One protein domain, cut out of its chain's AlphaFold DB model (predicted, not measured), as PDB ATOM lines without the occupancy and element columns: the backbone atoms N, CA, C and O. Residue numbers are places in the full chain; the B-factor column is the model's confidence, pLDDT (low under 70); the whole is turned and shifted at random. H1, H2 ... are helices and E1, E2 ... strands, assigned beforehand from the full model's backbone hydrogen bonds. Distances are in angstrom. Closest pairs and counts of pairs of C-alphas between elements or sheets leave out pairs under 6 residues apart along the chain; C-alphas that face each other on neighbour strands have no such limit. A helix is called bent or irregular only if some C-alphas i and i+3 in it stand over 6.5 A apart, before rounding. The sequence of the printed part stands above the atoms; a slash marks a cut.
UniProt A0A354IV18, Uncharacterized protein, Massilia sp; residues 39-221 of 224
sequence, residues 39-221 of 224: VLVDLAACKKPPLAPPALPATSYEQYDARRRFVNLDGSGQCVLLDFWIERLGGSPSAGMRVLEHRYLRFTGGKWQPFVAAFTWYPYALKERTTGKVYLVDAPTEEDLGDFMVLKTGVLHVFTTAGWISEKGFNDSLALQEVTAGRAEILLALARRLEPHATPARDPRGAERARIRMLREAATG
ATOM      1  N   VAL A  39     106.091 143.931  86.029       92.88
ATOM      2  CA  VAL A  39     104.751 143.337  85.921       92.88
ATOM      3  C   VAL A  39     104.832 141.872  85.541       92.88
ATOM      4  O   VAL A  39     105.681 141.491  84.738       92.88
ATOM      5  N   LEU A  40     103.929 141.059  86.090       91.94
ATOM      6  CA  LEU A  40     103.762 139.683  85.638       91.94
ATOM      7  C   LEU A  40     103.183 139.688  84.221       91.94
ATOM      8  O   LEU A  40     102.212 140.393  83.943       91.94
ATOM      9  N   VAL A  41     103.798 138.918  83.333       90.69
ATOM     10  CA  VAL A  41     103.367 138.766  81.946       90.69
ATOM     11  C   VAL A  41     102.718 137.408  81.781       90.69
ATOM     12  O   VAL A  41     103.311 136.379  82.108       90.69
ATOM     13  N   ASP A  42     101.516 137.402  81.213       90.12
ATOM     14  CA  ASP A  42     100.937 136.174  80.691       90.12
ATOM     15  C   ASP A  42     101.623 135.814  79.369       90.12
ATOM     16  O   ASP A  42     101.363 136.411  78.323       90.12
ATOM     17  N   LEU A  43     102.516 134.828  79.420       89.06
ATOM     18  CA  LEU A  43     103.206 134.319  78.238       89.06
ATOM     19  C   LEU A  43     102.238 133.755  77.188       89.06
ATOM     20  O   LEU A  43     102.595 133.735  76.012       89.06
ATOM     21  N   ALA A  44     101.035 133.320  77.580       91.44
ATOM     22  CA  ALA A  44     100.040 132.770  76.662       91.44
ATOM     23  C   ALA A  44      99.303 133.845  75.847       91.44
ATOM     24  O   ALA A  44      98.656 133.520  74.845       91.44
ATOM     25  N   ALA A  45      99.425 135.120  76.230       92.25
ATOM     26  CA  ALA A  45      98.872 136.254  75.501       92.25
ATOM     27  C   ALA A  45      99.726 136.577  74.259       92.25
ATOM     28  O   ALA A  45     100.430 137.585  74.190       92.25
ATOM     29  N   CYS A  46      99.684 135.686  73.268       94.25
ATOM     30  CA  CYS A  46     100.487 135.771  72.055       94.25
ATOM     31  C   CYS A  46      99.706 135.370  70.800       94.25
ATOM     32  O   CYS A  46      98.685 134.676  70.847       94.25
ATOM     33  N   LYS A  47     100.197 135.807  69.638       96.12
ATOM     34  CA  LYS A  47      99.633 135.440  68.342       96.12
ATOM     35  C   LYS A  47     100.086 134.032  67.970       96.12
ATOM     36  O   LYS A  47     101.274 133.781  67.769       96.12
ATOM     37  N   LYS A  48      99.126 133.116  67.848       95.69
ATOM     38  CA  LYS A  48      99.386 131.750  67.382       95.69
ATOM     39  C   LYS A  48      99.728 131.747  65.884       95.69
ATOM     40  O   LYS A  48      99.128 132.522  65.130       95.69
ATOM     41  N   PRO A  49     100.646 130.876  65.435       93.50
ATOM     42  CA  PRO A  49     100.917 130.691  64.015       93.50
ATOM     43  C   PRO A  49      99.677 130.238  63.227       93.50
ATOM     44  O   PRO A  49      98.817 129.558  63.787       93.50
ATOM     45  N   PRO A  50      99.585 130.571  61.926       91.06
ATOM     46  CA  PRO A  50      98.444 130.195  61.090       91.06
ATOM     47  C   PRO A  50      98.413 128.697  60.746       91.06
ATOM     48  O   PRO A  50      97.360 128.173  60.395       91.06
ATOM     49  N   LEU A  51      99.555 128.004  60.839       94.00
ATOM     50  CA  LEU A  51      99.640 126.564  60.611       94.00
ATOM     51  C   LEU A  51      99.341 125.809  61.907       94.00
ATOM     52  O   LEU A  51      99.963 126.070  62.939       94.00
ATOM     53  N   ALA A  52      98.448 124.822  61.830       93.44
ATOM     54  CA  ALA A  52      98.178 123.932  62.951       93.44
ATOM     55  C   ALA A  52      99.479 123.272  63.453       93.44
ATOM     56  O   ALA A  52     100.340 122.905  62.645       93.44
ATOM     57  N   PRO A  53      99.665 123.138  64.774       92.81
ATOM     58  CA  PRO A  53     100.825 122.447  65.314       92.81
ATOM     59  C   PRO A  53     100.796 120.957  64.950       92.81
ATOM     60  O   PRO A  53      99.710 120.390  64.795       92.81
ATOM     61  N   PRO A  54     101.959 120.284  64.893       91.50
ATOM     62  CA  PRO A  54     102.005 118.832  64.787       91.50
ATOM     63  C   PRO A  54     101.189 118.183  65.908       91.50
ATOM     64  O   PRO A  54     101.089 118.734  67.015       91.50
ATOM     65  N   ALA A  55     100.638 116.998  65.649       87.19
ATOM     66  CA  ALA A  55      99.968 116.220  66.684       87.19
ATOM     67  C   ALA A  55     100.891 116.042  67.901       87.19
ATOM     68  O   ALA A  55     102.126 116.015  67.783       87.19
ATOM     69  N   LEU A  56     100.291 115.977  69.089       80.31
ATOM     70  CA  LEU A  56     101.012 115.467  70.247       80.31
ATOM     71  C   LEU A  56     101.392 114.013  69.927       80.31
ATOM     72  O   LEU A  56     100.516 113.268  69.485       80.31
ATOM     73  N   PRO A  57     102.674 113.625  70.054       69.56
ATOM     74  CA  PRO A  57     103.083 112.236  69.970       69.56
ATOM     75  C   PRO A  57     102.131 111.372  70.788       69.56
ATOM     76  O   PRO A  57     101.870 111.683  71.952       69.56
ATOM     77  N   ALA A  58     101.578 110.336  70.158       59.91
ATOM     78  CA  ALA A  58     100.762 109.363  70.862       59.91
ATOM     79  C   ALA A  58     101.644 108.724  71.937       59.91
ATOM     80  O   ALA A  58     102.665 108.114  71.622       59.91
ATOM     81  N   THR A  59     101.295 108.911  73.204       55.91
ATOM     82  CA  THR A  59     101.998 108.242  74.293       55.91
ATOM     83  C   THR A  59     101.583 106.777  74.294       55.91
ATOM     84  O   THR A  59     100.395 106.468  74.307       55.91
ATOM     85  N   SER A  60     102.545 105.855  74.300       52.50
ATOM     86  CA  SER A  60     102.270 104.416  74.441       52.50
ATOM     87  C   SER A  60     101.870 104.014  75.867       52.50
ATOM     88  O   SER A  60     101.635 102.840  76.126       52.50
ATOM     89  N   TYR A  61     101.812 104.967  76.801       52.00
ATOM     90  CA  TYR A  61     101.638 104.717  78.226       52.00
ATOM     91  C   TYR A  61     100.493 105.578  78.780       52.00
ATOM     92  O   TYR A  61     100.519 106.803  78.665       52.00
ATOM     93  N   GLU A  62      99.514 104.935  79.421       56.59
ATOM     94  CA  GLU A  62      98.348 105.558  80.082       56.59
ATOM     95  C   GLU A  62      98.723 106.489  81.258       56.59
ATOM     96  O   GLU A  62      97.880 107.208  81.789       56.59
ATOM     97  N   GLN A  63      99.991 106.482  81.677       57.38
ATOM     98  CA  GLN A  63     100.487 107.126  82.898       57.38
ATOM     99  C   GLN A  63     100.918 108.594  82.708       57.38
ATOM    100  O   GLN A  63     101.242 109.270  83.691       57.38
ATOM    101  N   TYR A  64     100.910 109.107  81.470       64.06
ATOM    102  CA  TYR A  64     101.406 110.448  81.138       64.06
ATOM    103  C   TYR A  64     100.289 111.413  80.727       64.06
ATOM    104  O   TYR A  64      99.465 111.107  79.869       64.06
ATOM    105  N   ASP A  65     100.306 112.617  81.303       70.12
ATOM    106  CA  ASP A  65      99.491 113.757  80.878       70.12
ATOM    107  C   ASP A  65     100.340 114.661  79.969       70.12
ATOM    108  O   ASP A  65     101.282 115.318  80.420       70.12
ATOM    109  N   ALA A  66     100.036 114.667  78.669       73.00
ATOM    110  CA  ALA A  66     100.706 115.535  77.710       73.00
ATOM    111  C   ALA A  66     100.072 116.932  77.737       73.00
ATOM    112  O   ALA A  66      98.906 117.118  77.379       73.00
ATOM    113  N   ARG A  67     100.854 117.947  78.114       77.75
ATOM    114  CA  ARG A  67     100.407 119.341  78.181       77.75
ATOM    115  C   ARG A  67     101.053 120.178  77.095       77.75
ATOM    116  O   ARG A  67     102.267 120.334  77.057       77.75
ATOM    117  N   ARG A  68     100.213 120.791  76.265       85.75
ATOM    118  CA  ARG A  68     100.618 121.750  75.234       85.75
ATOM    119  C   ARG A  68     100.376 123.178  75.694       85.75
ATOM    120  O   ARG A  68      99.272 123.512  76.123       85.75
ATOM    121  N   ARG A  69     101.373 124.046  75.530       88.25
ATOM    122  CA  ARG A  69     101.268 125.487  75.792       88.25
ATOM    123  C   ARG A  69     101.782 126.294  74.610       88.25
ATOM    124  O   ARG A  69     102.816 125.973  74.037       88.25
ATOM    125  N   PHE A  70     101.059 127.355  74.271       93.00
ATOM    126  CA  PHE A  70     101.516 128.382  73.338       93.00
ATOM    127  C   PHE A  70     102.014 129.567  74.152       93.00
ATOM    128  O   PHE A  70     101.268 130.043  75.003       93.00
ATOM    129  N   VAL A  71     103.247 130.009  73.917       92.88
ATOM    130  CA  VAL A  71     103.889 131.045  74.733       92.88
ATOM    131  C   VAL A  71     104.782 131.980  73.931       92.88
ATOM    132  O   VAL A  71     105.448 131.555  72.996       92.88
ATOM    133  N   ASN A  72     104.842 133.248  74.320       92.62
ATOM    134  CA  ASN A  72     105.757 134.248  73.772       92.62
ATOM    135  C   ASN A  72     107.029 134.354  74.625       92.62
ATOM    136  O   ASN A  72     107.110 135.197  75.516       92.62
ATOM    137  N   LEU A  73     108.009 133.484  74.369       89.94
ATOM    138  CA  LEU A  73     109.231 133.419  75.180       89.94
ATOM    139  C   LEU A  73     110.212 134.566  74.931       89.94
ATOM    140  O   LEU A  73     110.956 134.906  75.838       89.94
ATOM    141  N   ASP A  74     110.232 135.138  73.727       86.94
ATOM    142  CA  ASP A  74     111.202 136.155  73.298       86.94
ATOM    143  C   ASP A  74     110.639 137.586  73.330       86.94
ATOM    144  O   ASP A  74     111.300 138.535  72.914       86.94
ATOM    145  N   GLY A  75     109.395 137.754  73.782       83.25
ATOM    146  CA  GLY A  75     108.720 139.047  73.810       83.25
ATOM    147  C   GLY A  75     108.252 139.558  72.440       83.25
ATOM    148  O   GLY A  75     107.631 140.619  72.396       83.25
ATOM    149  N   SER A  76     108.455 138.818  71.342       86.81
ATOM    150  CA  SER A  76     108.070 139.224  69.975       86.81
ATOM    151  C   SER A  76     106.557 139.312  69.746       86.81
ATOM    152  O   SER A  76     106.094 139.897  68.765       86.81
ATOM    153  N   GLY A  77     105.770 138.692  70.626       89.00
ATOM    154  CA  GLY A  77     104.321 138.562  70.493       89.00
ATOM    155  C   GLY A  77     103.894 137.366  69.642       89.00
ATOM    156  O   GLY A  77     102.693 137.113  69.533       89.00
ATOM    157  N   GLN A  78     104.832 136.610  69.062       93.25
ATOM    158  CA  GLN A  78     104.542 135.345  68.386       93.25
ATOM    159  C   GLN A  78     104.631 134.182  69.370       93.25
ATOM    160  O   GLN A  78     105.575 134.084  70.152       93.25
ATOM    161  N   CYS A  79     103.655 133.276  69.323       95.00
ATOM    162  CA  CYS A  79     103.721 132.075  70.138       95.00
ATOM    163  C   CYS A  79     104.711 131.067  69.551       95.00
ATOM    164  O   CYS A  79     104.597 130.664  68.390       95.00
ATOM    165  N   VAL A  80     105.585 130.558  70.406       94.44
ATOM    166  CA  VAL A  80     106.177 129.233  70.260       94.44
ATOM    167  C   VAL A  80     105.333 128.208  71.011       94.44
ATOM    168  O   VAL A  80     104.422 128.559  71.761       94.44
ATOM    169  N   LEU A  81     105.597 126.933  70.776       93.31
ATOM    170  CA  LEU A  81     104.856 125.822  71.344       93.31
ATOM    171  C   LEU A  81     105.773 125.001  72.242       93.31
ATOM    172  O   LEU A  81     106.844 124.579  71.812       93.31
ATOM    173  N   LEU A  82     105.330 124.776  73.475       89.56
ATOM    174  CA  LEU A  82     105.980 123.905  74.443       89.56
ATOM    175  C   LEU A  82     105.047 122.737  74.748       89.56
ATOM    176  O   LEU A  82     103.957 122.934  75.293       89.56
ATOM    177  N   ASP A  83     105.474 121.537  74.381       85.69
ATOM    178  CA  ASP A  83     104.836 120.293  74.791       85.69
ATOM    179  C   ASP A  83     105.634 119.701  75.958       85.69
ATOM    180  O   ASP A  83     106.857 119.571  75.867       85.69
ATOM    181  N   PHE A  84     104.942 119.349  77.038       78.06
ATOM    182  CA  PHE A  84     105.504 118.722  78.232       78.06
ATOM    183  C   PHE A  84     104.800 117.390  78.486       78.06
ATOM    184  O   PHE A  84     103.569 117.343  78.485       78.06
ATOM    185  N   TRP A  85     105.565 116.334  78.751       75.12
ATOM    186  CA  TRP A  85     105.031 115.041  79.178       75.12
ATOM    187  C   TRP A  85     105.202 114.888  80.671       75.12
ATOM    188  O   TRP A  85     106.328 114.853  81.167       75.12
ATOM    189  N   ILE A  86     104.074 114.823  81.370       66.62
ATOM    190  CA  ILE A  86     104.042 114.836  82.824       66.62
ATOM    191  C   ILE A  86     103.616 113.463  83.338       66.62
ATOM    192  O   ILE A  86     102.502 113.015  83.067       66.62
ATOM    193  N   GLU A  87     104.488 112.800  84.094       60.41
ATOM    194  CA  GLU A  87     104.171 111.554  84.800       60.41
ATOM    195  C   GLU A  87     103.274 111.819  86.004       60.41
ATOM    196  O   GLU A  87     103.586 112.660  86.848       60.41
ATOM    197  N   ARG A  88     102.154 111.090  86.086       55.59
ATOM    198  CA  ARG A  88     101.315 111.054  87.287       55.59
ATOM    199  C   ARG A  88     101.857 109.993  88.235       55.59
ATOM    200  O   ARG A  88     101.591 108.805  88.061       55.59
ATOM    201  N   LEU A  89     102.586 110.414  89.262       53.25
ATOM    202  CA  LEU A  89     103.080 109.495  90.285       53.25
ATOM    203  C   LEU A  89     101.937 109.115  91.248       53.25
ATOM    204  O   LEU A  89     101.583 109.871  92.144       53.25
ATOM    205  N   GLY A  90     101.346 107.936  91.013       41.31
ATOM    206  CA  GLY A  90     100.566 107.141  91.972       41.31
ATOM    207  C   GLY A  90      99.199 107.687  92.404       41.31
ATOM    208  O   GLY A  90      99.143 108.506  93.307       41.31
ATOM    209  N   GLY A  91      98.103 107.149  91.837       38.84
ATOM    210  CA  GLY A  91      96.743 106.998  92.421       38.84
ATOM    211  C   GLY A  91      96.037 108.183  93.112       38.84
ATOM    212  O   GLY A  91      94.905 108.038  93.566       38.84
ATOM    213  N   SER A  92      96.672 109.342  93.203       35.03
ATOM    214  CA  SER A  92      96.293 110.494  94.005       35.03
ATOM    215  C   SER A  92      95.944 111.657  93.076       35.03
ATOM    216  O   SER A  92      96.617 111.862  92.067       35.03
ATOM    217  N   PRO A  93      94.944 112.493  93.405       39.91
ATOM    218  CA  PRO A  93      94.665 113.741  92.687       39.91
ATOM    219  C   PRO A  93      95.741 114.831  92.919       39.91
ATOM    220  O   PRO A  93      95.504 116.010  92.673       39.91
ATOM    221  N   SER A  94      96.918 114.460  93.436       33.69
ATOM    222  CA  SER A  94      98.062 115.322  93.717       33.69
ATOM    223  C   SER A  94      98.988 115.494  92.511       33.69
ATOM    224  O   SER A  94      99.413 114.513  91.914       33.69
ATOM    225  N   ALA A  95      99.323 116.745  92.187       38.62
ATOM    226  CA  ALA A  95     100.149 117.150  91.053       38.62
ATOM    227  C   ALA A  95     101.663 117.024  91.321       38.62
ATOM    228  O   ALA A  95     102.394 117.981  91.094       38.62
ATOM    229  N   GLY A  96     102.142 115.861  91.773       39.75
ATOM    230  CA  GLY A  96     103.568 115.541  91.649       39.75
ATOM    231  C   GLY A  96     103.876 115.356  90.164       39.75
ATOM    232  O   GLY A  96     103.543 114.315  89.601       39.75
ATOM    233  N   MET A  97     104.375 116.403  89.504       47.44
ATOM    234  CA  MET A  97     104.450 116.513  88.044       47.44
ATOM    235  C   MET A  97     105.888 116.347  87.544       47.44
ATOM    236  O   MET A  97     106.592 117.327  87.332       47.44
ATOM    237  N   ARG A  98     106.331 115.121  87.257       54.38
ATOM    238  CA  ARG A  98     107.649 114.925  86.630       54.38
ATOM    239  C   ARG A  98     107.574 115.209  85.131       54.38
ATOM    240  O   ARG A  98     106.911 114.466  84.410       54.38
ATOM    241  N   VAL A  99     108.274 116.241  84.651       56.44
ATOM    242  CA  VAL A  99     108.500 116.448  83.209       56.44
ATOM    243  C   VAL A  99     109.547 115.438  82.742       56.44
ATOM    244  O   VAL A  99     110.729 115.575  83.045       56.44
ATOM    245  N   LEU A 100     109.109 114.396  82.040       57.81
ATOM    246  CA  LEU A 100     109.994 113.346  81.521       57.81
ATOM    247  C   LEU A 100     110.638 113.736  80.202       57.81
ATOM    248  O   LEU A 100     111.813 113.483  79.961       57.81
ATOM    249  N   GLU A 101     109.829 114.358  79.358       69.19
ATOM    250  CA  GLU A 101     110.199 114.769  78.023       69.19
ATOM    251  C   GLU A 101     109.588 116.136  77.760       69.19
ATOM    252  O   GLU A 101     108.530 116.502  78.292       69.19
ATOM    253  N   HIS A 102     110.262 116.900  76.913       78.00
ATOM    254  CA  HIS A 102     109.740 118.141  76.389       78.00
ATOM    255  C   HIS A 102     110.042 118.235  74.901       78.00
ATOM    256  O   HIS A 102     111.053 117.740  74.404       78.00
ATOM    257  N   ARG A 103     109.149 118.900  74.178       85.88
ATOM    258  CA  ARG A 103     109.340 119.223  72.770       85.88
ATOM    259  C   ARG A 103     108.977 120.675  72.567       85.88
ATOM    260  O   ARG A 103     107.837 121.073  72.801       85.88
ATOM    261  N   TYR A 104     109.940 121.448  72.090       91.75
ATOM    262  CA  TYR A 104     109.754 122.865  71.839       91.75
ATOM    263  C   TYR A 104     109.765 123.133  70.342       91.75
ATOM    264  O   TYR A 104     110.668 122.693  69.635       91.75
ATOM    265  N   LEU A 105     108.736 123.822  69.852       94.00
ATOM    266  CA  LEU A 105     108.558 124.117  68.436       94.00
ATOM    267  C   LEU A 105     108.353 125.614  68.215       94.00
ATOM    268  O   LEU A 105     107.522 126.248  68.862       94.00
ATOM    269  N   ARG A 106     109.054 126.166  67.232       94.62
ATOM    270  CA  ARG A 106     108.887 127.537  66.749       94.62
ATOM    271  C   ARG A 106     108.394 127.499  65.309       94.62
ATOM    272  O   ARG A 106     108.834 126.668  64.520       94.62
ATOM    273  N   PHE A 107     107.479 128.393  64.950       94.31
ATOM    274  CA  PHE A 107     107.042 128.526  63.564       94.31
ATOM    275  C   PHE A 107     107.916 129.548  62.831       94.31
ATOM    276  O   PHE A 107     107.859 130.740  63.123       94.31
ATOM    277  N   THR A 108     108.734 129.081  61.888       92.12
ATOM    278  CA  THR A 108     109.647 129.924  61.106       92.12
ATOM    279  C   THR A 108     109.861 129.347  59.708       92.12
ATOM    280  O   THR A 108     109.862 128.128  59.506       92.12
ATOM    281  N   GLY A 109     109.978 130.223  58.707       90.62
ATOM    282  CA  GLY A 109     110.083 129.814  57.302       90.62
ATOM    283  C   GLY A 109     108.886 128.984  56.816       90.62
ATOM    284  O   GLY A 109     109.065 128.056  56.034       90.62
ATOM    285  N   GLY A 110     107.681 129.260  57.328       92.75
ATOM    286  CA  GLY A 110     106.448 128.570  56.929       92.75
ATOM    287  C   GLY A 110     106.252 127.166  57.516       92.75
ATOM    288  O   GLY A 110     105.290 126.496  57.151       92.75
ATOM    289  N   LYS A 111     107.121 126.709  58.427       93.75
ATOM    290  CA  LYS A 111     107.031 125.382  59.052       93.75
ATOM    291  C   LYS A 111     107.324 125.426  60.550       93.75
ATOM    292  O   LYS A 111     107.985 126.338  61.044       93.75
ATOM    293  N   TRP A 112     106.845 124.414  61.266       94.38
ATOM    294  CA  TRP A 112     107.248 124.161  62.647       94.38
ATOM    295  C   TRP A 112     108.655 123.570  62.672       94.38
ATOM    296  O   TRP A 112     108.927 122.598  61.968       94.38
ATOM    297  N   GLN A 113     109.537 124.161  63.467       93.50
ATOM    298  CA  GLN A 113     110.919 123.731  63.631       93.50
ATOM    299  C   GLN A 113     111.203 123.483  65.112       93.50
ATOM    300  O   GLN A 113     110.758 124.281  65.944       93.50
ATOM    301  N   PRO A 114     111.893 122.385  65.458       93.75
ATOM    302  CA  PRO A 114     112.336 122.160  66.822       93.75
ATOM    303  C   PRO A 114     113.317 123.248  67.249       93.75
ATOM    304  O   PRO A 114     114.133 123.709  66.448       93.75
ATOM    305  N   PHE A 115     113.244 123.629  68.520       94.12
ATOM    306  CA  PHE A 115     114.256 124.473  69.130       94.12
ATOM    307  C   PHE A 115     114.688 123.946  70.495       94.12
ATOM    308  O   PHE A 115     113.994 123.135  71.109       94.12
ATOM    309  N   VAL A 116     115.836 124.419  70.967       91.38
ATOM    310  CA  VAL A 116     116.360 124.147  72.308       91.38
ATOM    311  C   VAL A 116     116.403 125.429  73.136       91.38
ATOM    312  O   VAL A 116     116.613 126.524  72.611       91.38
ATOM    313  N   ALA A 117     116.175 125.299  74.439       87.62
ATOM    314  CA  ALA A 117     116.271 126.385  75.405       87.62
ATOM    315  C   ALA A 117     116.819 125.844  76.729       87.62
ATOM    316  O   ALA A 117     116.642 124.669  77.034       87.62
ATOM    317  N   ALA A 118     117.482 126.700  77.507       80.50
ATOM    318  CA  ALA A 118     118.181 126.294  78.728       80.50
ATOM    319  C   ALA A 118     117.299 126.230  79.994       80.50
ATOM    320  O   ALA A 118     117.820 125.934  81.066       80.50
ATOM    321  N   PHE A 119     115.991 126.511  79.915       74.81
ATOM    322  CA  PHE A 119     115.093 126.327  81.063       74.81
ATOM    323  C   PHE A 119     114.629 124.874  81.163       74.81
ATOM    324  O   PHE A 119     114.388 124.221  80.147       74.81
ATOM    325  N   THR A 120     114.480 124.382  82.393       70.62
ATOM    326  CA  THR A 120     114.011 123.008  82.649       70.62
ATOM    327  C   THR A 120     112.510 122.983  82.938       70.62
ATOM    328  O   THR A 120     111.827 122.012  82.613       70.62
ATOM    329  N   TRP A 121     111.977 124.079  83.484       74.38
ATOM    330  CA  TRP A 121     110.566 124.215  83.837       74.38
ATOM    331  C   TRP A 121     109.888 125.334  83.061       74.38
ATOM    332  O   TRP A 121     110.524 126.166  82.418       74.38
ATOM    333  N   TYR A 122     108.558 125.354  83.128       79.06
ATOM    334  CA  TYR A 122     107.780 126.456  82.582       79.06
ATOM    335  C   TYR A 122     108.084 127.747  83.363       79.06
ATOM    336  O   TYR A 122     107.747 127.815  84.548       79.06
ATOM    337  N   PRO A 123     108.691 128.773  82.740       87.06
ATOM    338  CA  PRO A 123     109.142 129.941  83.477       87.06
ATOM    339  C   PRO A 123     107.990 130.900  83.788       87.06
ATOM    340  O   PRO A 123     107.048 131.063  83.004       87.06
ATOM    341  N   TYR A 124     108.118 131.621  84.898       91.06
ATOM    342  CA  TYR A 124     107.395 132.876  85.095       91.06
ATOM    343  C   TYR A 124     108.016 133.965  84.225       91.06
ATOM    344  O   TYR A 124     109.218 133.949  83.974       91.06
ATOM    345  N   ALA A 125     107.216 134.942  83.803       92.69
ATOM    346  CA  ALA A 125     107.712 136.073  83.034       92.69
ATOM    347  C   ALA A 125     107.414 137.392  83.737       92.69
ATOM    348  O   ALA A 125     106.265 137.695  84.063       92.69
ATOM    349  N   LEU A 126     108.455 138.191  83.936       94.38
ATOM    350  CA  LEU A 126     108.354 139.560  84.414       94.38
ATOM    351  C   LEU A 126     108.774 140.517  83.307       94.38
ATOM    352  O   LEU A 126     109.817 140.329  82.689       94.38
ATOM    353  N   LYS A 127     107.994 141.571  83.079       92.88
ATOM    354  CA  LYS A 127     108.372 142.678  82.198       92.88
ATOM    355  C   LYS A 127     108.701 143.902  83.025       92.88
ATOM    356  O   LYS A 127     107.870 144.375  83.798       92.88
ATOM    357  N   GLU A 128     109.902 144.419  82.840       93.94
ATOM    358  CA  GLU A 128     110.317 145.694  83.401       93.94
ATOM    359  C   GLU A 128     109.592 146.836  82.678       93.94
ATOM    360  O   GLU A 128     109.569 146.908  81.449       93.94
ATOM    361  N   ARG A 129     108.952 147.721  83.441       92.31
ATOM    362  CA  ARG A 129     108.089 148.793  82.927       92.31
ATOM    363  C   ARG A 129     108.873 149.869  82.178       92.31
ATOM    364  O   ARG A 129     108.360 150.413  81.207       92.31
ATOM    365  N   THR A 130     110.084 150.179  82.633       90.38
ATOM    366  CA  THR A 130     110.930 151.263  82.104       90.38
ATOM    367  C   THR A 130     111.571 150.890  80.772       90.38
ATOM    368  O   THR A 130     111.514 151.663  79.821       90.38
ATOM    369  N   THR A 131     112.159 149.697  80.691       90.56
ATOM    370  CA  THR A 131     112.904 149.223  79.515       90.56
ATOM    371  C   THR A 131     112.052 148.360  78.584       90.56
ATOM    372  O   THR A 131     112.407 148.152  77.427       90.56
ATOM    373  N   GLY A 132     110.942 147.811  79.083       89.31
ATOM    374  CA  GLY A 132     110.155 146.799  78.386       89.31
ATOM    375  C   GLY A 132     110.812 145.416  78.347       89.31
ATOM    376  O   GLY A 132     110.239 144.510  77.735       89.31
ATOM    377  N   LYS A 133     111.975 145.237  78.983       90.31
ATOM    378  CA  LYS A 133     112.737 143.987  78.979       90.31
ATOM    379  C   LYS A 133     111.979 142.880  79.703       90.31
ATOM    380  O   LYS A 133     111.390 143.107  80.760       90.31
ATOM    381  N   VAL A 134     112.006 141.681  79.125       92.06
ATOM    382  CA  VAL A 134     111.387 140.485  79.702       92.06
ATOM    383  C   VAL A 134     112.450 139.633  80.389       92.06
ATOM    384  O   VAL A 134     113.535 139.389  79.850       92.06
ATOM    385  N   TYR A 135     112.104 139.188  81.590       94.25
ATOM    386  CA  TYR A 135     112.870 138.284  82.425       94.25
ATOM    387  C   TYR A 135     112.081 136.994  82.603       94.25
ATOM    388  O   TYR A 135     110.913 137.033  82.991       94.25
ATOM    389  N   LEU A 136     112.718 135.864  82.320       93.31
ATOM    390  CA  LEU A 136     112.170 134.531  82.534       93.31
ATOM    391  C   LEU A 136     112.745 133.984  83.837       93.31
ATOM    392  O   LEU A 136     113.960 133.975  84.013       93.31
ATOM    393  N   VAL A 137     111.887 133.550  84.751       92.06
ATOM    394  CA  VAL A 137     112.294 133.036  86.060       92.06
ATOM    395  C   VAL A 137     111.889 131.576  86.164       92.06
ATOM    396  O   VAL A 137     110.699 131.256  86.164       92.06
ATOM    397  N   ASP A 138     112.891 130.709  86.254       88.00
ATOM    398  CA  ASP A 138     112.717 129.292  86.542       88.00
ATOM    399  C   ASP A 138     112.639 129.111  88.070       88.00
ATOM    400  O   ASP A 138     113.610 129.387  88.781       88.00
ATOM    401  N   ALA A 139     111.451 128.757  88.578       84.94
ATOM    402  CA  ALA A 139     111.146 128.702  90.011       84.94
ATOM    403  C   ALA A 139     110.289 127.483  90.413       84.94
ATOM    404  O   ALA A 139     109.145 127.655  90.860       84.94
ATOM    405  N   PRO A 140     110.818 126.254  90.261       77.81
ATOM    406  CA  PRO A 140     110.119 125.036  90.655       77.81
ATOM    407  C   PRO A 140     110.049 124.909  92.182       77.81
ATOM    408  O   PRO A 140     110.930 125.366  92.905       77.81
ATOM    409  N   THR A 141     109.001 124.266  92.682       70.50
ATOM    410  CA  THR A 141     108.843 123.883  94.094       70.50
ATOM    411  C   THR A 141     108.976 122.375  94.265       70.50
ATOM    412  O   THR A 141     108.896 121.634  93.292       70.50
ATOM    413  N   GLU A 142     109.133 121.893  95.500       66.44
ATOM    414  CA  GLU A 142     109.122 120.450  95.798       66.44
ATOM    415  C   GLU A 142     107.847 119.756  95.296       66.44
ATOM    416  O   GLU A 142     107.911 118.648  94.767       66.44
ATOM    417  N   GLU A 143     106.699 120.439  95.358       63.19
ATOM    418  CA  GLU A 143     105.448 119.925  94.791       63.19
ATOM    419  C   GLU A 143     105.515 119.772  93.261       63.19
ATOM    420  O   GLU A 143     104.926 118.842  92.716       63.19
ATOM    421  N   ASP A 144     106.275 120.630  92.570       61.84
ATOM    422  CA  ASP A 144     106.512 120.511  91.127       61.84
ATOM    423  C   ASP A 144     107.479 119.352  90.795       61.84
ATOM    424  O   ASP A 144     107.477 118.863  89.669       61.84
ATOM    425  N   LEU A 145     108.286 118.890  91.762       57.72
ATOM    426  CA  LEU A 145     109.332 117.870  91.582       57.72
ATOM    427  C   LEU A 145     108.857 116.433  91.887       57.72
ATOM    428  O   LEU A 145     109.343 115.489  91.264       57.72
ATOM    429  N   GLY A 146     107.892 116.261  92.797       54.59
ATOM    430  CA  GLY A 146     107.394 114.948  93.236       54.59
ATOM    431  C   GLY A 146     108.322 114.201  94.213       54.59
ATOM    432  O   GLY A 146     109.392 114.680  94.576       54.59
ATOM    433  N   ASP A 147     107.907 112.999  94.643       42.56
ATOM    434  CA  ASP A 147     108.502 112.254  95.776       42.56
ATOM    435  C   ASP A 147     109.903 111.653  95.524       42.56
ATOM    436  O   ASP A 147     110.524 111.113  96.441       42.56
ATOM    437  N   PHE A 148     110.434 111.722  94.302       39.44
ATOM    438  CA  PHE A 148     111.725 111.122  93.950       39.44
ATOM    439  C   PHE A 148     112.605 112.100  93.170       39.44
ATOM    440  O   PHE A 148     112.683 112.064  91.947       39.44
ATOM    441  N   MET A 149     113.311 112.962  93.898       39.41
ATOM    442  CA  MET A 149     114.773 113.043  93.880       39.41
ATOM    443  C   MET A 149     115.219 114.230  94.728       39.41
ATOM    444  O   MET A 149     114.946 115.385  94.421       39.41
ATOM    445  N   VAL A 150     116.037 113.916  95.726       39.94
ATOM    446  CA  VAL A 150     116.963 114.814  96.422       39.94
ATOM    447  C   VAL A 150     118.068 115.263  95.443       39.94
ATOM    448  O   VAL A 150     119.259 115.101  95.692       39.94
ATOM    449  N   LEU A 151     117.703 115.775  94.266       42.47
ATOM    450  CA  LEU A 151     118.588 116.641  93.505       42.47
ATOM    451  C   LEU A 151     118.307 118.045  94.008       42.47
ATOM    452  O   LEU A 151     117.161 118.471  94.060       42.47
ATOM    453  N   LYS A 152     119.357 118.753  94.414       44.22
ATOM    454  CA  LYS A 152     119.305 120.164  94.799       44.22
ATOM    455  C   LYS A 152     118.856 121.017  93.600       44.22
ATOM    456  O   LYS A 152     119.681 121.658  92.962       44.22
ATOM    457  N   THR A 153     117.571 121.006  93.262       49.12
ATOM    458  CA  THR A 153     116.974 121.775  92.157       49.12
ATOM    459  C   THR A 153     116.342 123.081  92.633       49.12
ATOM    460  O   THR A 153     115.751 123.797  91.835       49.12
ATOM    461  N   GLY A 154     116.558 123.476  93.893       56.69
ATOM    462  CA  GLY A 154     116.219 124.811  94.409       56.69
ATOM    463  C   GLY A 154     117.066 125.956  93.828       56.69
ATOM    464  O   GLY A 154     117.053 127.066  94.363       56.69
ATOM    465  N   VAL A 155     117.841 125.709  92.765       76.12
ATOM    466  CA  VAL A 155     118.605 126.759  92.088       76.12
ATOM    467  C   VAL A 155     117.656 127.530  91.182       76.12
ATOM    468  O   VAL A 155     117.289 127.097  90.096       76.12
ATOM    469  N   LEU A 156     117.252 128.698  91.667       86.56
ATOM    470  CA  LEU A 156     116.454 129.647  90.907       86.56
ATOM    471  C   LEU A 156     117.298 130.290  89.811       86.56
ATOM    472  O   LEU A 156     118.281 130.979  90.113       86.56
ATOM    473  N   HIS A 157     116.869 130.152  88.563       88.88
ATOM    474  CA  HIS A 157     117.509 130.823  87.438       88.88
ATOM    475  C   HIS A 157     116.671 132.004  86.967       88.88
ATOM    476  O   HIS A 157     115.446 131.929  86.863       88.88
ATOM    477  N   VAL A 158     117.347 133.112  86.674       93.81
ATOM    478  CA  VAL A 158     116.733 134.292  86.064       93.81
ATOM    479  C   VAL A 158     117.439 134.525  84.746       93.81
ATOM    480  O   VAL A 158     118.649 134.728  84.717       93.81
ATOM    481  N   PHE A 159     116.681 134.515  83.662       94.25
ATOM    482  CA  PHE A 159     117.191 134.710  82.318       94.25
ATOM    483  C   PHE A 159     116.609 135.965  81.692       94.25
ATOM    484  O   PHE A 159     115.490 136.382  81.986       94.25
ATOM    485  N   THR A 160     117.351 136.527  80.752       93.31
ATOM    486  CA  THR A 160     116.805 137.386  79.709       93.31
ATOM    487  C   THR A 160     117.057 136.752  78.346       93.31
ATOM    488  O   THR A 160     117.902 135.868  78.202       93.31
ATOM    489  N   THR A 161     116.304 137.178  77.343       87.25
ATOM    490  CA  THR A 161     116.354 136.602  76.002       87.25
ATOM    491  C   THR A 161     117.382 137.367  75.175       87.25
ATOM    492  O   THR A 161     117.204 138.558  74.925       87.25
ATOM    493  N   ALA A 162     118.438 136.699  74.721       85.31
ATOM    494  CA  ALA A 162     119.407 137.265  73.781       85.31
ATOM    495  C   ALA A 162     118.958 137.115  72.312       85.31
ATOM    496  O   ALA A 162     119.591 137.654  71.407       85.31
ATOM    497  N   GLY A 163     117.843 136.414  72.079       89.12
ATOM    498  CA  GLY A 163     117.226 136.224  70.771       89.12
ATOM    499  C   GLY A 163     117.320 134.784  70.281       89.12
ATOM    500  O   GLY A 163     117.597 133.860  71.043       89.12
ATOM    501  N   TRP A 164     117.053 134.598  68.992       93.12
ATOM    502  CA  TRP A 164     117.109 133.294  68.341       93.12
ATOM    503  C   TRP A 164     118.437 133.109  67.618       93.12
ATOM    504  O   TRP A 164     118.860 133.985  66.866       93.12
ATOM    505  N   ILE A 165     119.044 131.942  67.801       93.25
ATOM    506  CA  ILE A 165     120.188 131.472  67.025       93.25
ATOM    507  C   ILE A 165     119.664 130.404  66.065       93.25
ATOM    508  O   ILE A 165     119.107 129.397  66.499       93.25
ATOM    509  N   SER A 166     119.822 130.645  64.766       90.75
ATOM    510  CA  SER A 166     119.380 129.742  63.702       90.75
ATOM    511  C   SER A 166     120.576 129.361  62.837       90.75
ATOM    512  O   SER A 166     121.082 130.182  62.071       90.75
ATOM    513  N   GLU A 167     121.021 128.111  62.948       87.06
ATOM    514  CA  GLU A 167     122.153 127.579  62.189       87.06
ATOM    515  C   GLU A 167     121.692 126.498  61.211       87.06
ATOM    516  O   GLU A 167     120.865 125.638  61.520       87.06
ATOM    517  N   LYS A 168     122.223 126.533  59.986       85.88
ATOM    518  CA  LYS A 168     121.818 125.590  58.941       85.88
ATOM    519  C   LYS A 168     122.198 124.161  59.341       85.88
ATOM    520  O   LYS A 168     123.375 123.853  59.476       85.88
ATOM    521  N   GLY A 169     121.199 123.281  59.425       83.94
ATOM    522  CA  GLY A 169     121.392 121.865  59.761       83.94
ATOM    523  C   GLY A 169     121.266 121.544  61.252       83.94
ATOM    524  O   GLY A 169     121.344 120.372  61.607       83.94
ATOM    525  N   PHE A 170     121.011 122.546  62.095       86.31
ATOM    526  CA  PHE A 170     120.792 122.386  63.530       86.31
ATOM    527  C   PHE A 170     119.385 122.844  63.928       86.31
ATOM    528  O   PHE A 170     118.678 123.489  63.152       86.31
ATOM    529  N   ASN A 171     118.970 122.480  65.142       89.94
ATOM    530  CA  ASN A 171     117.757 123.026  65.742       89.94
ATOM    531  C   ASN A 171     117.971 124.511  66.058       89.94
ATOM    532  O   ASN A 171     119.074 124.912  66.439       89.94
ATOM    533  N   ASP A 172     116.906 125.305  65.962       92.75
ATOM    534  CA  ASP A 172     116.937 126.677  66.468       92.75
ATOM    535  C   ASP A 172     117.291 126.654  67.964       92.75
ATOM    536  O   ASP A 172     116.945 125.725  68.693       92.75
ATOM    537  N   SER A 173     117.963 127.684  68.456       93.25
ATOM    538  CA  SER A 173     118.218 127.845  69.887       93.25
ATOM    539  C   SER A 173     117.656 129.175  70.357       93.25
ATOM    540  O   SER A 173     117.924 130.216  69.756       93.25
ATOM    541  N   LEU A 174     116.879 129.158  71.439       93.00
ATOM    542  CA  LEU A 174     116.560 130.384  72.161       93.00
ATOM    543  C   LEU A 174     117.750 130.705  73.063       93.00
ATOM    544  O   LEU A 174     117.968 130.037  74.075       93.00
ATOM    545  N   ALA A 175     118.525 131.718  72.688       92.50
ATOM    546  CA  ALA A 175     119.657 132.164  73.478       92.50
ATOM    547  C   ALA A 175     119.148 132.845  74.750       92.50
ATOM    548  O   ALA A 175     118.486 133.886  74.701       92.50
ATOM    549  N   LEU A 176     119.462 132.243  75.891       92.38
ATOM    550  CA  LEU A 176     119.148 132.773  77.208       92.38
ATOM    551  C   LEU A 176     120.436 133.242  77.866       92.38
ATOM    552  O   LEU A 176     121.428 132.516  77.901       92.38
ATOM    553  N   GLN A 177     120.410 134.459  78.392       93.38
ATOM    554  CA  GLN A 177     121.502 135.012  79.174       93.38
ATOM    555  C   GLN A 177     121.082 135.047  80.636       93.38
ATOM    556  O   GLN A 177     120.072 135.667  80.977       93.38
ATOM    557  N   GLU A 178     121.855 134.389  81.494       93.56
ATOM    558  CA  GLU A 178     121.618 134.432  82.932       93.56
ATOM    559  C   GLU A 178     121.853 135.847  83.475       93.56
ATOM    560  O   GLU A 178     122.808 136.543  83.116       93.56
ATOM    561  N   VAL A 179     120.937 136.287  84.329       94.25
ATOM    562  CA  VAL A 179     120.941 137.612  84.932       94.25
ATOM    563  C   VAL A 179     121.618 137.526  86.288       94.25
ATOM    564  O   VAL A 179     121.107 136.901  87.217       94.25
ATOM    565  N   THR A 180     122.764 138.189  86.407       91.56
ATOM    566  CA  THR A 180     123.535 138.279  87.652       91.56
ATOM    567  C   THR A 180     123.271 139.604  88.367       91.56
ATOM    568  O   THR A 180     122.853 139.619  89.526       91.56
ATOM    569  N   ALA A 181     123.431 140.728  87.666       91.69
ATOM    570  CA  ALA A 181     123.103 142.056  88.177       91.69
ATOM    571  C   ALA A 181     121.580 142.245  88.289       91.69
ATOM    572  O   ALA A 181     120.844 141.936  87.356       91.69
ATOM    573  N   GLY A 182     121.100 142.739  89.434       91.38
ATOM    574  CA  GLY A 182     119.666 142.962  89.670       91.38
ATOM    575  C   GLY A 182     118.837 141.690  89.898       91.38
ATOM    576  O   GLY A 182     117.635 141.780  90.138       91.38
ATOM    577  N   ARG A 183     119.457 140.496  89.900       94.75
ATOM    578  CA  ARG A 183     118.762 139.209  90.098       94.75
ATOM    579  C   ARG A 183     117.879 139.197  91.347       94.75
ATOM    580  O   ARG A 183     116.729 138.777  91.282       94.75
ATOM    581  N   ALA A 184     118.406 139.664  92.477       94.31
ATOM    582  CA  ALA A 184     117.676 139.703  93.744       94.31
ATOM    583  C   ALA A 184     116.393 140.549  93.660       94.31
ATOM    584  O   ALA A 184     115.355 140.154  94.186       94.31
ATOM    585  N   GLU A 185     116.449 141.681  92.959       95.00
ATOM    586  CA  GLU A 185     115.298 142.562  92.768       95.00
ATOM    587  C   GLU A 185     114.203 141.872  91.946       95.00
ATOM    588  O   GLU A 185     113.037 141.904  92.334       95.00
ATOM    589  N   ILE A 186     114.583 141.173  90.873       96.06
ATOM    590  CA  ILE A 186     113.657 140.418  90.017       96.06
ATOM    591  C   ILE A 186     112.973 139.297  90.811       96.06
ATOM    592  O   ILE A 186     111.757 139.126  90.722       96.06
ATOM    593  N   LEU A 187     113.726 138.560  91.634       95.81
ATOM    594  CA  LEU A 187     113.171 137.498  92.479       95.81
ATOM    595  C   LEU A 187     112.191 138.046  93.527       95.81
ATOM    596  O   LEU A 187     111.105 137.493  93.701       95.81
ATOM    597  N   LEU A 188     112.529 139.158  94.192       95.56
ATOM    598  CA  LEU A 188     111.624 139.827  95.134       95.56
ATOM    599  C   LEU A 188     110.380 140.376  94.435       95.56
ATOM    600  O   LEU A 188     109.279 140.294  94.983       95.56
ATOM    601  N   ALA A 189     110.540 140.921  93.231       95.69
ATOM    602  CA  ALA A 189     109.426 141.399  92.436       95.69
ATOM    603  C   ALA A 189     108.481 140.249  92.073       95.69
ATOM    604  O   ALA A 189     107.271 140.405  92.244       95.69
ATOM    605  N   LEU A 190     109.011 139.091  91.660       94.88
ATOM    606  CA  LEU A 190     108.198 137.905  91.392       94.88
ATOM    607  C   LEU A 190     107.467 137.451  92.656       94.88
ATOM    608  O   LEU A 190     106.252 137.284  92.621       94.88
ATOM    609  N   ALA A 191     108.177 137.333  93.782       94.75
ATOM    610  CA  ALA A 191     107.585 136.936  95.054       94.75
ATOM    611  C   ALA A 191     106.377 137.815  95.419       94.75
ATOM    612  O   ALA A 191     105.306 137.291  95.711       94.75
ATOM    613  N   ARG A 192     106.515 139.146  95.309       94.19
ATOM    614  CA  ARG A 192     105.418 140.101  95.558       94.19
ATOM    615  C   ARG A 192     104.232 139.904  94.615       94.19
ATOM    616  O   ARG A 192     103.087 140.014  95.037       94.19
ATOM    617  N   ARG A 193     104.481 139.606  93.334       91.00
ATOM    618  CA  ARG A 193     103.409 139.359  92.352       91.00
ATOM    619  C   ARG A 193     102.662 138.052  92.597       91.00
ATOM    620  O   ARG A 193     101.509 137.950  92.195       91.00
ATOM    621  N   LEU A 194     103.293 137.086  93.258       90.50
ATOM    622  CA  LEU A 194     102.686 135.796  93.576       90.50
ATOM    623  C   LEU A 194     101.865 135.823  94.878       90.50
ATOM    624  O   LEU A 194     100.981 134.987  95.051       90.50
ATOM    625  N   GLU A 195     102.064 136.809  95.762       90.62
ATOM    626  CA  GLU A 195     101.334 136.933  97.039       90.62
ATOM    627  C   GLU A 195      99.798 136.833  96.920       90.62
ATOM    628  O   GLU A 195      99.200 136.084  97.698       90.62
ATOM    629  N   PRO A 196      99.122 137.470  95.937       87.88
ATOM    630  CA  PRO A 196      97.667 137.352  95.780       87.88
ATOM    631  C   PRO A 196      97.170 135.940  95.416       87.88
ATOM    632  O   PRO A 196      95.966 135.657  95.490       87.88
ATOM    633  N   HIS A 197      98.075 135.056  94.989       81.88
ATOM    634  CA  HIS A 197      97.791 133.664  94.640       81.88
ATOM    635  C   HIS A 197      98.019 132.706  95.818       81.88
ATOM    636  O   HIS A 197      97.480 131.605  95.814       81.88
ATOM    637  N   ALA A 198      98.723 133.145  96.865       83.94
ATOM    638  CA  ALA A 198      99.163 132.310  97.981       83.94
ATOM    639  C   ALA A 198      98.163 132.214  99.155       83.94
ATOM    640  O   ALA A 198      98.531 131.862 100.283       83.94
ATOM    641  N   THR A 199      96.888 132.536  98.917       81.31
ATOM    642  CA  THR A 199      95.841 132.451  99.946       81.31
ATOM    643  C   THR A 199      95.450 130.992 100.202       81.31
ATOM    644  O   THR A 199      95.441 130.208  99.258       81.31
ATOM    645  N   PRO A 200      95.050 130.592 101.426       80.12
ATOM    646  CA  PRO A 200      94.663 129.202 101.705       80.12
ATOM    647  C   PRO A 200      93.555 128.653 100.791       80.12
ATOM    648  O   PRO A 200      93.529 127.465 100.497       80.12
ATOM    649  N   ALA A 201      92.658 129.519 100.306       79.50
ATOM    650  CA  ALA A 201      91.595 129.134  99.379       79.50
ATOM    651  C   ALA A 201      92.101 128.821  97.955       79.50
ATOM    652  O   ALA A 201      91.470 128.048  97.243       79.50
ATOM    653  N   ARG A 202      93.207 129.439  97.525       68.31
ATOM    654  CA  ARG A 202      93.788 129.285  96.176       68.31
ATOM    655  C   ARG A 202      95.011 128.371  96.155       68.31
ATOM    656  O   ARG A 202      95.267 127.722  95.150       68.31
ATOM    657  N   ASP A 203      95.712 128.306  97.277       77.19
ATOM    658  CA  ASP A 203      96.906 127.511  97.529       77.19
ATOM    659  C   ASP A 203      96.717 126.676  98.815       77.19
ATOM    660  O   ASP A 203      97.319 126.960  99.863       77.19
ATOM    661  N   PRO A 204      95.826 125.666  98.785       68.06
ATOM    662  CA  PRO A 204      95.520 124.852  99.960       68.06
ATOM    663  C   PRO A 204      96.711 124.004 100.420       68.06
ATOM    664  O   PRO A 204      96.795 123.664 101.597       68.06
ATOM    665  N   ARG A 205      97.644 123.685  99.515       72.94
ATOM    666  CA  ARG A 205      98.817 122.846  99.805       72.94
ATOM    667  C   ARG A 205     100.054 123.642 100.196       72.94
ATOM    668  O   ARG A 205     100.851 123.162 100.988       72.94
ATOM    669  N   GLY A 206     100.128 124.908  99.791       81.00
ATOM    670  CA  GLY A 206     101.223 125.788 100.173       81.00
ATOM    671  C   GLY A 206     102.357 125.845  99.161       81.00
ATOM    672  O   GLY A 206     103.384 126.433  99.499       81.00
ATOM    673  N   ALA A 207     102.192 125.291  97.957       80.12
ATOM    674  CA  ALA A 207     103.177 125.360  96.883       80.12
ATOM    675  C   ALA A 207     103.568 126.810  96.581       80.12
ATOM    676  O   ALA A 207     104.747 127.156  96.548       80.12
ATOM    677  N   GLU A 208     102.579 127.692  96.421       83.69
ATOM    678  CA  GLU A 208     102.832 129.096  96.095       83.69
ATOM    679  C   GLU A 208     103.499 129.817  97.272       83.69
ATOM    680  O   GLU A 208     104.462 130.562  97.089       83.69
ATOM    681  N   ARG A 209     103.063 129.538  98.509       87.31
ATOM    682  CA  ARG A 209     103.739 130.047  99.716       87.31
ATOM    683  C   ARG A 209     105.193 129.580  99.811       87.31
ATOM    684  O   ARG A 209     106.062 130.378 100.168       87.31
ATOM    685  N   ALA A 210     105.471 128.316  99.494       85.94
ATOM    686  CA  ALA A 210     106.822 127.764  99.474       85.94
ATOM    687  C   ALA A 210     107.679 128.431  98.389       85.94
ATOM    688  O   ALA A 210     108.803 128.844  98.675       85.94
ATOM    689  N   ARG A 211     107.123 128.641  97.188       87.56
ATOM    690  CA  ARG A 211     107.785 129.364  96.094       87.56
ATOM    691  C   ARG A 211     108.152 130.786  96.496       87.56
ATOM    692  O   ARG A 211     109.298 131.192  96.340       87.56
ATOM    693  N   ILE A 212     107.204 131.533  97.067       91.19
ATOM    694  CA  ILE A 212     107.427 132.903  97.554       91.19
ATOM    695  C   ILE A 212     108.549 132.939  98.595       91.19
ATOM    696  O   ILE A 212     109.396 133.834  98.547       91.19
ATOM    697  N   ARG A 213     108.575 131.977  99.526       91.25
ATOM    698  CA  ARG A 213     109.642 131.866 100.528       91.25
ATOM    699  C   ARG A 213     111.003 131.641  99.864       91.25
ATOM    700  O   ARG A 213     111.906 132.441 100.092       91.25
ATOM    701  N   MET A 214     111.110 130.646  98.986       90.38
ATOM    702  CA  MET A 214     112.341 130.324  98.254       90.38
ATOM    703  C   MET A 214     112.849 131.515  97.422       90.38
ATOM    704  O   MET A 214     114.037 131.833  97.451       90.38
ATOM    705  N   LEU A 215     111.955 132.227  96.722       92.69
ATOM    706  CA  LEU A 215     112.296 133.434  95.958       92.69
ATOM    707  C   LEU A 215     112.899 134.525  96.856       92.69
ATOM    708  O   LEU A 215     113.903 135.142  96.494       92.69
ATOM    709  N   ARG A 216     112.308 134.761  98.035       94.56
ATOM    710  CA  ARG A 216     112.797 135.754  99.005       94.56
ATOM    711  C   ARG A 216     114.135 135.341  99.621       94.56
ATOM    712  O   ARG A 216     115.029 136.176  99.725       94.56
ATOM    713  N   GLU A 217     114.294 134.075  99.994       92.06
ATOM    714  CA  GLU A 217     115.545 133.540 100.552       92.06
ATOM    715  C   GLU A 217     116.693 133.682  99.547       92.06
ATOM    716  O   GLU A 217     117.701 134.332  99.849       92.06
ATOM    717  N   ALA A 218     116.480 133.227  98.309       90.75
ATOM    718  CA  ALA A 218     117.462 133.317  97.235       90.75
ATOM    719  C   ALA A 218     117.804 134.759  96.831       90.75
ATOM    720  O   ALA A 218     118.917 135.013  96.361       90.75
ATOM    721  N   ALA A 219     116.884 135.711  97.010       92.44
ATOM    722  CA  ALA A 219     117.166 137.127  96.800       92.44
ATOM    723  C   ALA A 219     118.090 137.716  97.878       92.44
ATOM    724  O   ALA A 219     118.850 138.639  97.598       92.44
ATOM    725  N   THR A 220     118.059 137.177  99.099       89.88
ATOM    726  CA  THR A 220     118.928 137.618 100.209       89.88
ATOM    727  C   THR A 220     120.280 136.905 100.258       89.88
ATOM    728  O   THR A 220     121.072 137.165 101.159       89.88
ATOM    729  N   GLY A 221     120.553 135.994  99.316       79.31
ATOM    730  CA  GLY A 221     121.769 135.176  99.315       79.31
ATOM    731  C   GLY A 221     121.790 134.094 100.400       79.31
ATOM    732  O   GLY A 221     122.815 133.445 100.596       79.31
TER     733      GLY A 221
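This is residues 39 to 221 of the 224 residues of an uncharacterized protein of Massilia sp (UniProt A0A354IV18). One eight-stranded sheet curls like part of a barrel, open between E1 and E5, and a helical hairpin, H2 and H3, packs over the E5, E6 and E7 part with H2 next to the sheet. A long first stretch, residues 39 to 63, begins beside E5 and passes along the outside of the sheet to E1. The printed part has 183 residues, with named elements in the order E1 E2 E3 E4 E5 E6 H1 E7 E8 H2 H3. The mixed sheet runs E1 E2 E3 E4 E8 E7 E6 E5; the class is mixed, helices and strands. The whole is compact, with a radius of gyration of the C-alphas of 17.1 A and spans of 47 by 45 by 29 A.

E1, residues 64 to 71, begins at C-alpha 64 (101.406, 110.448, 81.138) and is 21.7 A long. E2, residues 80 to 88, is 25.4 A, and E3, residues 97 to 108, is 30.5 A and bends by 70 degrees at residue 100. E4 is residues 111 to 116, E5 124 to 128, E6 134 to 138 and H1 142 to 145. E7, residues 157 to 165, is 20.6 A and bends by 64 degrees at residue 162; E8 is residues 172 to 178. H2, residues 183 to 197, is 22.2 A and irregular, but only just: C-alphas 193 and 196 are 7.0 A apart. H3, residues 207 to 219, is 18.3 A and ends at C-alpha 219 (117.166, 137.127, 96.800).

E1 to E4 form a meander, each strand the antiparallel neighbour of the one before: N 67 and O 84 are 2.8 A apart, N 83 and O 103 2.9 A, N 106 and O 113 2.8 A. E4 and E8 are parallel, with N 116 and O 172 at 2.8 A. E8 and E7, E7 and E6, and E6 and E5 are antiparallel, with N 162 and O 175, N 136 and O 159, and N 135 and O 126 each at 2.8 A. Residues 39 to 40 pair antiparallel with residues 126 to 127 of E5. H2 on one face of the sheet makes two layers, a sheet and a helix; its height over the sheet is 9.7 A, over E6 and E5, across the strands at 63 degrees to E5 on the local plane. The closest C-alphas of H2 and E5, Leu 190 and Leu 126, are 7.2 A apart. H2 and H3, a helical hairpin, touch, with the C-alphas of Ala 184 and Ala 219 closest at 4.0 A, at a shallow tilt of 21 degrees, opposite ways. H3 is not on the sheet. H1 only grazes the sheet with residues 142 to 145; H1 and H3 are close but not clearly touching, with the C-alphas of Glu 143 and Ala 207 closest at 6.3 A. Every O i to N i+4 pair is within hydrogen-bond range in H3, 9 of 11 in H2, and H1 is too short for one.

The C-alphas of Lys 168 and Pro 200, the two farthest apart, are 50.8 A apart. The printed part has no cut, and its one long link is H1 to E7. Mean pLDDT of the printed part is 81.2; it is under 70 at residues 57 to 64, 86 to 101, 142 to 154, 202 and 204.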